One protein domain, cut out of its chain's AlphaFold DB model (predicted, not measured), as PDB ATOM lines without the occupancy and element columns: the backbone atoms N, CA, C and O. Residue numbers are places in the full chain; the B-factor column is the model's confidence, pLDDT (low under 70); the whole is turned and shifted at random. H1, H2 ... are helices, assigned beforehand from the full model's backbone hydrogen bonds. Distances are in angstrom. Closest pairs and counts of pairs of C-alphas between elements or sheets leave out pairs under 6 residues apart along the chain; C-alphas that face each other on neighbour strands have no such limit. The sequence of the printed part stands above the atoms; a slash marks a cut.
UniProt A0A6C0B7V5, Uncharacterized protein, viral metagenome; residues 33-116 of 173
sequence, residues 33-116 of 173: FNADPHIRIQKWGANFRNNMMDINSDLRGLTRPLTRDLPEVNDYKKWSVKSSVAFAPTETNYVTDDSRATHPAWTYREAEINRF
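AT A GLANCE: This is residues 33 to 116 of the 173 residues of an uncharacterized protein of viral metagenome (UniProt A0A6C0B7V5). The model shows little regular structure: a long, loose arch of loops, with the short helix H1 in one limb and the loop of residues 67 to 72 sticking out. The tiny helix H2 begins a free tail, residues 99 to 116, which adds to the length. The 84 printed residues hold two named helices, H1 then H2, and no named strand; the class is all helix, though these helices hold only 12 residues. The whole is extended, with a radius of gyration of the C-alphas of 21.8 A and spans of 70 by 32 by 19 A.

HOW THE PARTS SIT: Residues 33 to 34 pair with residues 91 to 92, parallel. H1, residues 52 to 59, and H2, residues 99 to 102, are apart. In H1 every O i to N i+4 pair is within hydrogen-bond range; H2 is too short for such a pair, and its one O i to N i+3 pair is not within range.

IN THESE COORDINATES: H1 runs 10.3 A from C-alpha 52 at (280.139, 168.583, 100.383). H2 runs 5.0 A, ending at C-alpha 102, (293.219, 198.429, 116.455).

THE WHOLE: The C-alphas farthest apart, of Pro 65 and Phe 116, are 70.6 A apart. The link from H1 to H2, 39 residues, is long. The printed part has no cut, and no printed residue is under 70 in pLDDT.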
ATOM      1  N   PHE A  33     281.292 180.245 114.748       87.94
ATOM      2  CA  PHE A  33     282.565 180.442 114.065       87.94
ATOM      3  C   PHE A  33     283.443 181.400 114.863       87.94
ATOM      4  O   PHE A  33     283.033 182.524 115.140       87.94
ATOM      5  N   ASN A  34     284.662 180.980 115.197       87.12
ATOM      6  CA  ASN A  34     285.654 181.890 115.751       87.12
ATOM      7  C   ASN A  34     286.460 182.519 114.613       87.12
ATOM      8  O   ASN A  34     287.213 181.821 113.934       87.12
ATOM      9  N   ALA A  35     286.281 183.825 114.420       85.19
ATOM     10  CA  ALA A  35     286.951 184.595 113.380       85.19
ATOM     11  C   ALA A  35     288.345 185.110 113.795       85.19
ATOM     12  O   ALA A  35     288.987 185.803 113.007       85.19
ATOM     13  N   ASP A  36     288.831 184.794 115.003       86.56
ATOM     14  CA  ASP A  36     290.122 185.283 115.495       86.56
ATOM     15  C   ASP A  36     291.310 184.718 114.692       86.56
ATOM     16  O   ASP A  36     291.549 183.505 114.722       86.56
ATOM     17  N   PRO A  37     292.102 185.572 114.009       80.88
ATOM     18  CA  PRO A  37     293.228 185.125 113.195       80.88
ATOM     19  C   PRO A  37     294.373 184.513 114.015       80.88
ATOM     20  O   PRO A  37     295.179 183.761 113.463       80.88
ATOM     21  N   HIS A  38     294.462 184.799 115.318       85.75
ATOM     22  CA  HIS A  38     295.485 184.223 116.198       85.75
ATOM     23  C   HIS A  38     295.213 182.753 116.525       85.75
ATOM     24  O   HIS A  38     296.106 182.036 116.985       85.75
ATOM     25  N   ILE A  39     293.991 182.279 116.273       85.06
ATOM     26  CA  ILE A  39     293.581 180.910 116.549       85.06
ATOM     27  C   ILE A  39     293.548 180.135 115.236       85.06
ATOM     28  O   ILE A  39     292.748 180.381 114.335       85.06
ATOM     29  N   ARG A  40     294.419 179.127 115.126       87.50
ATOM     30  CA  ARG A  40     294.398 178.219 113.978       87.50
ATOM     31  C   ARG A  40     293.183 177.300 114.063       87.50
ATOM     32  O   ARG A  40     293.059 176.499 114.989       87.50
ATOM     33  N   ILE A  41     292.355 177.341 113.027       86.75
ATOM     34  CA  ILE A  41     291.244 176.411 112.823       86.75
ATOM     35  C   ILE A  41     291.791 174.976 112.704       86.75
ATOM     36  O   ILE A  41     292.646 174.708 111.861       86.75
ATOM     37  N   GLN A  42     291.305 174.052 113.541       82.88
ATOM     38  CA  GLN A  42     291.754 172.649 113.536       82.88
ATOM     39  C   GLN A  42     290.749 171.684 112.897       82.88
ATOM     40  O   GLN A  42     291.115 170.925 112.006       82.88
ATOM     41  N   LYS A  43     289.495 171.677 113.367       82.00
ATOM     42  CA  LYS A  43     288.470 170.704 112.936       82.00
ATOM     43  C   LYS A  43     287.233 171.355 112.317       82.00
ATOM     44  O   LYS A  43     286.693 170.828 111.354       82.00
ATOM     45  N   TRP A  44     286.790 172.484 112.868       84.25
ATOM     46  CA  TRP A  44     285.578 173.190 112.448       84.25
ATOM     47  C   TRP A  44     285.892 174.617 112.023       84.25
ATOM     48  O   TRP A  44     286.455 175.366 112.815       84.25
ATOM     49  N   GLY A  45     285.481 174.986 110.811       84.50
ATOM     50  CA  GLY A  45     285.667 176.324 110.249       84.50
ATOM     51  C   GLY A  45     284.423 176.863 109.550       84.50
ATOM     52  O   GLY A  45     284.561 177.549 108.545       84.50
ATOM     53  N   ALA A  46     283.221 176.515 110.029       86.19
ATOM     54  CA  ALA A  46     281.957 177.065 109.519       86.19
ATOM     55  C   ALA A  46     281.655 176.832 108.022       86.19
ATOM     56  O   ALA A  46     280.799 177.485 107.432       86.19
ATOM     57  N   ASN A  47     282.318 175.865 107.391       83.44
ATOM     58  CA  ASN A  47     282.218 175.581 105.960       83.44
ATOM     59  C   ASN A  47     281.229 174.450 105.619       83.44
ATOM     60  O   ASN A  47     281.276 173.901 104.516       83.44
ATOM     61  N   PHE A  48     280.334 174.089 106.541       85.38
ATOM     62  CA  PHE A  48     279.402 172.980 106.350       85.38
ATOM     63  C   PHE A  48     278.300 173.320 105.338       85.38
ATOM     64  O   PHE A  48     277.567 174.306 105.456       85.38
ATOM     65  N   ARG A  49     278.193 172.483 104.308       87.94
ATOM     66  CA  ARG A  49     277.278 172.626 103.171       87.94
ATOM     67  C   ARG A  49     276.570 171.298 102.943       87.94
ATOM     68  O   ARG A  49     277.150 170.243 103.188       87.94
ATOM     69  N   ASN A  50     275.355 171.345 102.407       89.75
ATOM     70  CA  ASN A  50     274.572 170.138 102.120       89.75
ATOM     71  C   ASN A  50     275.204 169.221 101.054       89.75
ATOM     72  O   ASN A  50     275.010 168.013 101.103       89.75
ATOM     73  N   ASN A  51     275.972 169.781 100.116       91.25
ATOM     74  CA  ASN A  51     276.571 169.040  99.008       91.25
ATOM     75  C   ASN A  51     278.112 169.021  99.062       91.25
ATOM     76  O   ASN A  51     278.796 169.480  98.151       91.25
ATOM     77  N   MET A  52     278.686 168.534 100.167       90.81
ATOM     78  CA  MET A  52     280.139 168.583 100.383       90.81
ATOM     79  C   MET A  52     280.941 167.698  99.413       90.81
ATOM     80  O   MET A  52     282.067 168.046  99.060       90.81
ATOM     81  N   MET A  53     280.389 166.567  98.969       92.81
ATOM     82  CA  MET A  53     281.096 165.653  98.064       92.81
ATOM     83  C   MET A  53     281.268 166.247  96.667       92.81
ATOM     84  O   MET A  53     282.376 166.213  96.121       92.81
ATOM     85  N   ASP A  54     280.220 166.860  96.121       94.25
ATOM     86  CA  ASP A  54     280.306 167.488  94.806       94.25
ATOM     87  C   ASP A  54     281.157 168.761  94.872       94.25
ATOM     88  O   ASP A  54     281.984 168.970  93.992       94.25
ATOM     89  N   ILE A  55     281.061 169.556  95.950       93.56
ATOM     90  CA  ILE A  55     281.955 170.712  96.165       93.56
ATOM     91  C   ILE A  55     283.421 170.266  96.182       93.56
ATOM     92  O   ILE A  55     284.260 170.885  95.537       93.56
ATOM     93  N   ASN A  56     283.754 169.184  96.892       93.25
ATOM     94  CA  ASN A  56     285.121 168.657  96.904       93.25
ATOM     95  C   ASN A  56     285.572 168.197  95.514       93.25
ATOM     96  O   ASN A  56     286.735 168.373  95.153       93.25
ATOM     97  N   SER A  57     284.663 167.618  94.734       94.50
ATOM     98  CA  SER A  57     284.943 167.203  93.359       94.50
ATOM     99  C   SER A  57     285.178 168.411  92.446       94.50
ATOM    100  O   SER A  57     286.135 168.417  91.674       94.50
ATOM    101  N   ASP A  58     284.381 169.469  92.595       93.56
ATOM    102  CA  ASP A  58     284.503 170.745  91.882       93.56
ATOM    103  C   ASP A  58     285.807 171.482  92.222       93.56
ATOM    104  O   ASP A  58     286.552 171.893  91.332       93.56
ATOM    105  N   LEU A  59     286.164 171.549  93.509       91.12
ATOM    106  CA  LEU A  59     287.430 172.130  93.976       91.12
ATOM    107  C   LEU A  59     288.652 171.362  93.459       91.12
ATOM    108  O   LEU A  59     289.687 171.962  93.177       91.12
ATOM    109  N   ARG A  60     288.527 170.042  93.287       92.94
ATOM    110  CA  ARG A  60     289.538 169.208  92.616       92.94
ATOM    111  C   ARG A  60     289.534 169.365  91.093       92.94
ATOM    112  O   ARG A  60     290.397 168.798  90.431       92.94
ATOM    113  N   GLY A  61     288.589 170.122  90.539       90.06
ATOM    114  CA  GLY A  61     288.452 170.368  89.109       90.06
ATOM    115  C   GLY A  61     287.857 169.204  88.325       90.06
ATOM    116  O   GLY A  61     288.042 169.152  87.118       90.06
ATOM    117  N   LEU A  62     287.141 168.277  88.969       91.31
ATOM    118  CA  LEU A  62     286.520 167.130  88.289       91.31
ATOM    119  C   LEU A  62     285.266 167.507  87.486       91.31
ATOM    120  O   LEU A  62     284.809 166.731  86.652       91.31
ATOM    121  N   THR A  63     284.715 168.694  87.721       91.19
ATOM    122  CA  THR A  63     283.557 169.260  87.009       91.19
ATOM    123  C   THR A  63     283.909 169.813  85.628       91.19
ATOM    124  O   THR A  63     283.009 170.107  84.844       91.19
ATOM    125  N   ARG A  64     285.206 169.956  85.312       89.50
ATOM    126  CA  ARG A  64     285.695 170.585  84.080       89.50
ATOM    127  C   ARG A  64     286.757 169.736  83.379       89.50
ATOM    128  O   ARG A  64     287.574 169.096  84.039       89.50
ATOM    129  N   PRO A  65     286.770 169.717  82.036       87.44
ATOM    130  CA  PRO A  65     287.776 168.982  81.286       87.44
ATOM    131  C   PRO A  65     289.156 169.634  81.425       87.44
ATOM    132  O   PRO A  65     289.284 170.856  81.549       87.44
ATOM    133  N   LEU A  66     290.204 168.814  81.334       87.19
ATOM    134  CA  LEU A  66     291.578 169.303  81.307       87.19
ATOM    135  C   LEU A  66     291.816 170.092  80.011       87.19
ATOM    136  O   LEU A  66     291.746 169.547  78.911       87.19
ATOM    137  N   THR A  67     292.090 171.385  80.146       87.25
ATOM    138  CA  THR A  67     292.320 172.316  79.032       87.25
ATOM    139  C   THR A  67     293.529 173.201  79.335       87.25
ATOM    140  O   THR A  67     294.025 173.217  80.458       87.25
ATOM    141  N   ARG A  68     294.023 173.950  78.341       87.94
ATOM    142  CA  ARG A  68     295.113 174.933  78.512       87.94
ATOM    143  C   ARG A  68     294.592 176.280  79.032       87.94
ATOM    144  O   ARG A  68     294.880 177.309  78.434       87.94
ATOM    145  N   ASP A  69     293.763 176.247  80.071       81.56
ATOM    146  CA  ASP A  69     293.168 177.437  80.698       81.56
ATOM    147  C   ASP A  69     292.416 178.357  79.725       81.56
ATOM    148  O   ASP A  69     292.507 179.580  79.781       81.56
ATOM    149  N   LEU A  70     291.636 177.754  78.825       88.19
ATOM    150  CA  LEU A  70     290.722 178.484  77.948       88.19
ATOM    151  C   LEU A  70     289.510 178.956  78.773       88.19
ATOM    152  O   LEU A  70     288.690 178.114  79.155       88.19
ATOM    153  N   PRO A  71     289.349 180.266  79.043       85.38
ATOM    154  CA  PRO A  71     288.346 180.763  79.988       85.38
ATOM    155  C   PRO A  71     286.906 180.547  79.510       85.38
ATOM    156  O   PRO A  71     285.997 180.427  80.324       85.38
ATOM    157  N   GLU A  72     286.679 180.453  78.197       86.69
ATOM    158  CA  GLU A  72     285.343 180.223  77.631       86.69
ATOM    159  C   GLU A  72     284.800 178.822  77.945       86.69
ATOM    160  O   GLU A  72     283.599 178.661  78.184       86.69
ATOM    161  N   VAL A  73     285.700 177.832  77.969       85.12
ATOM    162  CA  VAL A  73     285.399 176.404  78.151       85.12
ATOM    163  C   VAL A  73     285.551 175.996  79.620       85.12
ATOM    164  O   VAL A  73     284.721 175.257  80.146       85.12
ATOM    165  N   ASN A  74     286.581 176.510  80.299       87.19
ATOM    166  CA  ASN A  74     286.955 176.183  81.678       87.19
ATOM    167  C   ASN A  74     286.518 177.280  82.671       87.19
ATOM    168  O   ASN A  74     287.281 177.699  83.542       87.19
ATOM    169  N   ASP A  75     285.291 177.781  82.521       88.44
ATOM    170  CA  ASP A  75     284.733 178.786  83.429       88.44
ATOM    171  C   ASP A  75     284.262 178.130  84.734       88.44
ATOM    172  O   ASP A  75     283.245 177.431  84.776       88.44
ATOM    173  N   TYR A  76     284.986 178.400  85.817       87.25
ATOM    174  CA  TYR A  76     284.678 177.867  87.141       87.25
ATOM    175  C   TYR A  76     283.293 178.274  87.656       87.25
ATOM    176  O   TYR A  76     282.729 177.555  88.469       87.25
ATOM    177  N   LYS A  77     282.721 179.401  87.205       89.88
ATOM    178  CA  LYS A  77     281.387 179.842  87.643       89.88
ATOM    179  C   LYS A  77     280.278 179.063  86.948       89.88
ATOM    180  O   LYS A  77     279.273 178.757  87.583       89.88
ATOM    181  N   LYS A  78     280.449 178.744  85.659       89.75
ATOM    182  CA  LYS A  78     279.448 178.002  84.869       89.75
ATOM    183  C   LYS A  78     279.305 176.563  85.350       89.75
ATOM    184  O   LYS A  78     278.190 176.061  85.436       89.75
ATOM    185  N   TRP A  79     280.432 175.932  85.668       88.38
ATOM    186  CA  TRP A  79     280.494 174.535  86.103       88.38
ATOM    187  C   TRP A  79     280.467 174.369  87.628       88.38
ATOM    188  O   TRP A  79     280.575 173.246  88.115       88.38
ATOM    189  N   SER A  80     280.304 175.469  88.373       91.62
ATOM    190  CA  SER A  80     280.300 175.445  89.833       91.62
ATOM    191  C   SER A  80     279.145 174.612  90.376       91.62
ATOM    192  O   SER A  80     277.988 174.744  89.956       91.62
ATOM    193  N   VAL A  81     279.451 173.787  91.371       93.94
ATOM    194  CA  VAL A  81     278.449 172.985  92.068       93.94
ATOM    195  C   VAL A  81     277.542 173.874  92.913       93.94
ATOM    196  O   VAL A  81     277.976 174.600  93.812       93.94
ATOM    197  N   LYS A  82     276.233 173.757  92.677       92.06
ATOM    198  CA  LYS A  82     275.220 174.410  93.508       92.06
ATOM    199  C   LYS A  82     275.174 173.749  94.883       92.06
ATOM    200  O   LYS A  82     274.997 172.538  95.002       92.06
ATOM    201  N   SER A  83     275.283 174.563  95.924       91.50
ATOM    202  CA  SER A  83     275.139 174.134  97.312       91.50
ATOM    203  C   SER A  83     274.440 175.207  98.131       91.50
ATOM    204  O   SER A  83     274.484 176.389  97.790       91.50
ATOM    205  N   SER A  84     273.806 174.794  99.225       90.00
ATOM    206  CA  SER A  84     273.289 175.702 100.242       90.00
ATOM    207  C   SER A  84     274.033 175.492 101.554       90.00
ATOM    208  O   SER A  84     274.585 174.424 101.844       90.00
ATOM    209  N   VAL A  85     274.076 176.555 102.348       83.75
ATOM    210  CA  VAL A  85     274.593 176.506 103.712       83.75
ATOM    211  C   VAL A  85     273.655 175.618 104.532       83.75
ATOM    212  O   VAL A  85     272.447 175.841 104.529       83.75
ATOM    213  N   ALA A  86     274.197 174.577 105.169       80.25
ATOM    214  CA  ALA A  86     273.397 173.640 105.962       80.25
ATOM    215  C   ALA A  86     272.976 174.256 107.306       80.25
ATOM    216  O   ALA A  86     271.869 174.028 107.781       80.25
ATOM    217  N   PHE A  87     273.848 175.083 107.878       81.81
ATOM    218  CA  PHE A  87     273.604 175.868 109.079       81.81
ATOM    219  C   PHE A  87     274.426 177.155 108.990       81.81
ATOM    220  O   PHE A  87     275.562 177.109 108.519       81.81
ATOM    221  N   ALA A  88     273.855 178.287 109.404       80.62
ATOM    222  CA  ALA A  88     274.546 179.571 109.448       80.62
ATOM    223  C   ALA A  88     275.115 179.786 110.861       80.62
ATOM    224  O   ALA A  88     274.354 180.139 111.763       80.62
ATOM    225  N   PRO A  89     276.416 179.539 111.089       82.31
ATOM    226  CA  PRO A  89     276.997 179.707 112.409       82.31
ATOM    227  C   PRO A  89     277.106 181.186 112.760       82.31
ATOM    228  O   PRO A  89     277.572 181.995 111.960       82.31
ATOM    229  N   THR A  90     276.703 181.527 113.981       85.44
ATOM    230  CA  THR A  90     276.965 182.844 114.563       85.44
ATOM    231  C   THR A  90     278.471 183.039 114.708       85.44
ATOM    232  O   THR A  90     279.173 182.116 115.117       85.44
ATOM    233  N   GLU A  91     278.981 184.226 114.403       83.81
ATOM    234  CA  GLU A  91     280.384 184.559 114.652       83.81
ATOM    235  C   GLU A  91     280.582 184.933 116.128       83.81
ATOM    236  O   GLU A  91     279.787 185.676 116.705       83.81
ATOM    237  N   THR A  92     281.622 184.397 116.768       81.56
ATOM    238  CA  THR A  92     282.053 184.852 118.098       81.56
ATOM    239  C   THR A  92     283.047 185.992 117.967       81.56
ATOM    240  O   THR A  92     283.911 185.959 117.093       81.56
ATOM    241  N   ASN A  93     282.963 186.952 118.891       72.38
ATOM    242  CA  ASN A  93     283.906 188.064 118.984       72.38
ATOM    243  C   ASN A  93     285.360 187.581 119.100       72.38
ATOM    244  O   ASN A  93     285.634 186.530 119.686       72.38
ATOM    245  N   TYR A  94     286.276 188.399 118.580       79.31
ATOM    246  CA  TYR A  94     287.718 188.237 118.739       79.31
ATOM    247  C   TYR A  94     288.075 188.094 120.221       79.31
ATOM    248  O   TYR A  94     287.646 188.900 121.048       79.31
ATOM    249  N   VAL A  95     288.837 187.053 120.559       76.44
ATOM    250  CA  VAL A  95     289.325 186.845 121.932       76.44
ATOM    251  C   VAL A  95     290.621 187.630 122.143       76.44
ATOM    252  O   VAL A  95     290.907 188.071 123.255       76.44
ATOM    253  N   THR A  96     291.381 187.832 121.067       74.94
ATOM    254  CA  THR A  96     292.668 188.523 121.058       74.94
ATOM    255  C   THR A  96     292.536 189.875 120.362       74.94
ATOM    256  O   THR A  96     292.082 189.947 119.221       74.94
ATOM    257  N   ASP A  97     292.968 190.940 121.035       75.88
ATOM    258  CA  ASP A  97     293.134 192.263 120.431       75.88
ATOM    259  C   ASP A  97     294.600 192.441 119.999       75.88
ATOM    260  O   ASP A  97     295.519 192.173 120.778       75.88
ATOM    261  N   ASP A  98     294.826 192.867 118.755       75.81
ATOM    262  CA  ASP A  98     296.152 193.229 118.253       75.81
ATOM    263  C   ASP A  98     296.224 194.745 118.090       75.81
ATOM    264  O   ASP A  98     295.577 195.326 117.216       75.81
ATOM    265  N   SER A  99     297.087 195.377 118.888       76.12
ATOM    266  CA  SER A  99     297.379 196.811 118.803       76.12
ATOM    267  C   SER A  99     297.745 197.270 117.391       76.12
ATOM    268  O   SER A  99     297.454 198.400 117.025       76.12
ATOM    269  N   ARG A 100     298.338 196.419 116.545       73.88
ATOM    270  CA  ARG A 100     298.633 196.798 115.156       73.88
ATOM    271  C   ARG A 100     297.382 196.871 114.284       73.88
ATOM    272  O   ARG A 100     297.398 197.602 113.294       73.88
ATOM    273  N   ALA A 101     296.342 196.116 114.629       75.00
ATOM    274  CA  ALA A 101     295.054 196.120 113.950       75.00
ATOM    275  C   ALA A 101     294.134 197.224 114.493       75.00
ATOM    276  O   ALA A 101     293.523 197.938 113.701       75.00
ATOM    277  N   THR A 102     294.068 197.406 115.818       78.50
ATOM    278  CA  THR A 102     293.219 198.429 116.455       78.50
ATOM    279  C   THR A 102     293.841 199.822 116.466       78.50
ATOM    280  O   THR A 102     293.135 200.817 116.321       78.50
ATOM    281  N   HIS A 103     295.166 199.907 116.572       82.94
ATOM    282  CA  HIS A 103     295.923 201.139 116.796       82.94
ATOM    283  C   HIS A 103     297.119 201.248 115.826       82.94
ATOM    284  O   HIS A 103     298.280 201.298 116.247       82.94
ATOM    285  N   PRO A 104     296.877 201.256 114.501       83.81
ATOM    286  CA  PRO A 104     297.958 201.253 113.527       83.81
ATOM    287  C   PRO A 104     298.792 202.538 113.627       83.81
ATOM    288  O   PRO A 104     298.263 203.633 113.759       83.81
ATOM    289  N   ALA A 105     300.117 202.437 113.492       81.75
ATOM    290  CA  ALA A 105     301.046 203.544 113.770       81.75
ATOM    291  C   ALA A 105     300.747 204.868 113.029       81.75
ATOM    292  O   ALA A 105     301.162 205.935 113.474       81.75
ATOM    293  N   TRP A 106     300.034 204.826 111.898       82.50
ATOM    294  CA  TRP A 106     299.653 206.027 111.158       82.50
ATOM    295  C   TRP A 106     298.586 206.871 111.870       82.50
ATOM    296  O   TRP A 106     298.619 208.086 111.713       82.50
ATOM    297  N   THR A 107     297.705 206.281 112.687       86.69
ATOM    298  CA  THR A 107     296.670 207.032 113.427       86.69
ATOM    299  C   THR A 107     297.262 207.892 114.537       86.69
ATOM    300  O   THR A 107     296.661 208.880 114.937       86.69
ATOM    301  N   TYR A 108     298.459 207.541 115.013       82.31
ATOM    302  CA  TYR A 108     299.179 208.256 116.070       82.31
ATOM    303  C   TYR A 108     300.303 209.141 115.546       82.31
ATOM    304  O   TYR A 108     301.023 209.740 116.334       82.31
ATOM    305  N   ARG A 109     300.472 209.238 114.223       79.62
ATOM    306  CA  ARG A 109     301.543 210.049 113.633       79.62
ATOM    307  C   ARG A 109     301.382 211.536 113.951       79.62
ATOM    308  O   ARG A 109     302.378 212.214 114.170       79.62
ATOM    309  N   GLU A 110     300.146 212.024 113.943       83.75
ATOM    310  CA  GLU A 110     299.810 213.426 114.233       83.75
ATOM    311  C   GLU A 110     299.416 213.642 115.698       83.75
ATOM    312  O   GLU A 110     299.243 214.777 116.136       83.75
ATOM    313  N   ALA A 111     299.281 212.558 116.468       81.88
ATOM    314  CA  ALA A 111     299.021 212.647 117.891       81.88
ATOM    315  C   ALA A 111     300.309 213.083 118.594       81.88
ATOM    316  O   ALA A 111     301.290 212.339 118.650       81.88
ATOM    317  N   GLU A 112     300.308 214.299 119.135       80.25
ATOM    318  CA  GLU A 112     301.407 214.766 119.967       80.25
ATOM    319  C   GLU A 112     301.526 213.864 121.202       80.25
ATOM    320  O   GLU A 112     300.577 213.690 121.972       80.25
ATOM    321  N   ILE A 113     302.710 213.283 121.403       77.75
ATOM    322  CA  ILE A 113     303.016 212.561 122.635       77.75
ATOM    323  C   ILE A 113     303.346 213.610 123.688       77.75
ATOM    324  O   ILE A 113     304.492 214.030 123.840       77.75
ATOM    325  N   ASN A 114     302.324 214.029 124.425       75.38
ATOM    326  CA  ASN A 114     302.502 214.919 125.553       75.38
ATOM    327  C   ASN A 114     303.158 214.158 126.726       75.38
ATOM    328  O   ASN A 114     302.482 213.551 127.558       75.38
ATOM    329  N   ARG A 115     304.495 214.162 126.769       70.62
ATOM    330  CA  ARG A 115     305.297 213.576 127.851       70.62
ATOM    331  C   ARG A 115     306.031 214.676 128.618       70.62
ATOM    332  O   ARG A 115     307.239 214.833 128.468       70.62
ATOM    333  N   PHE A 116     305.293 215.436 129.429       79.44
ATOM    334  CA  PHE A 116     305.877 216.447 130.324       79.44
ATOM    335  C   PHE A 116     306.496 215.860 131.599       79.44
ATOM    336  O   PHE A 116     307.307 216.522 132.242       79.44
TER     337      PHE A 116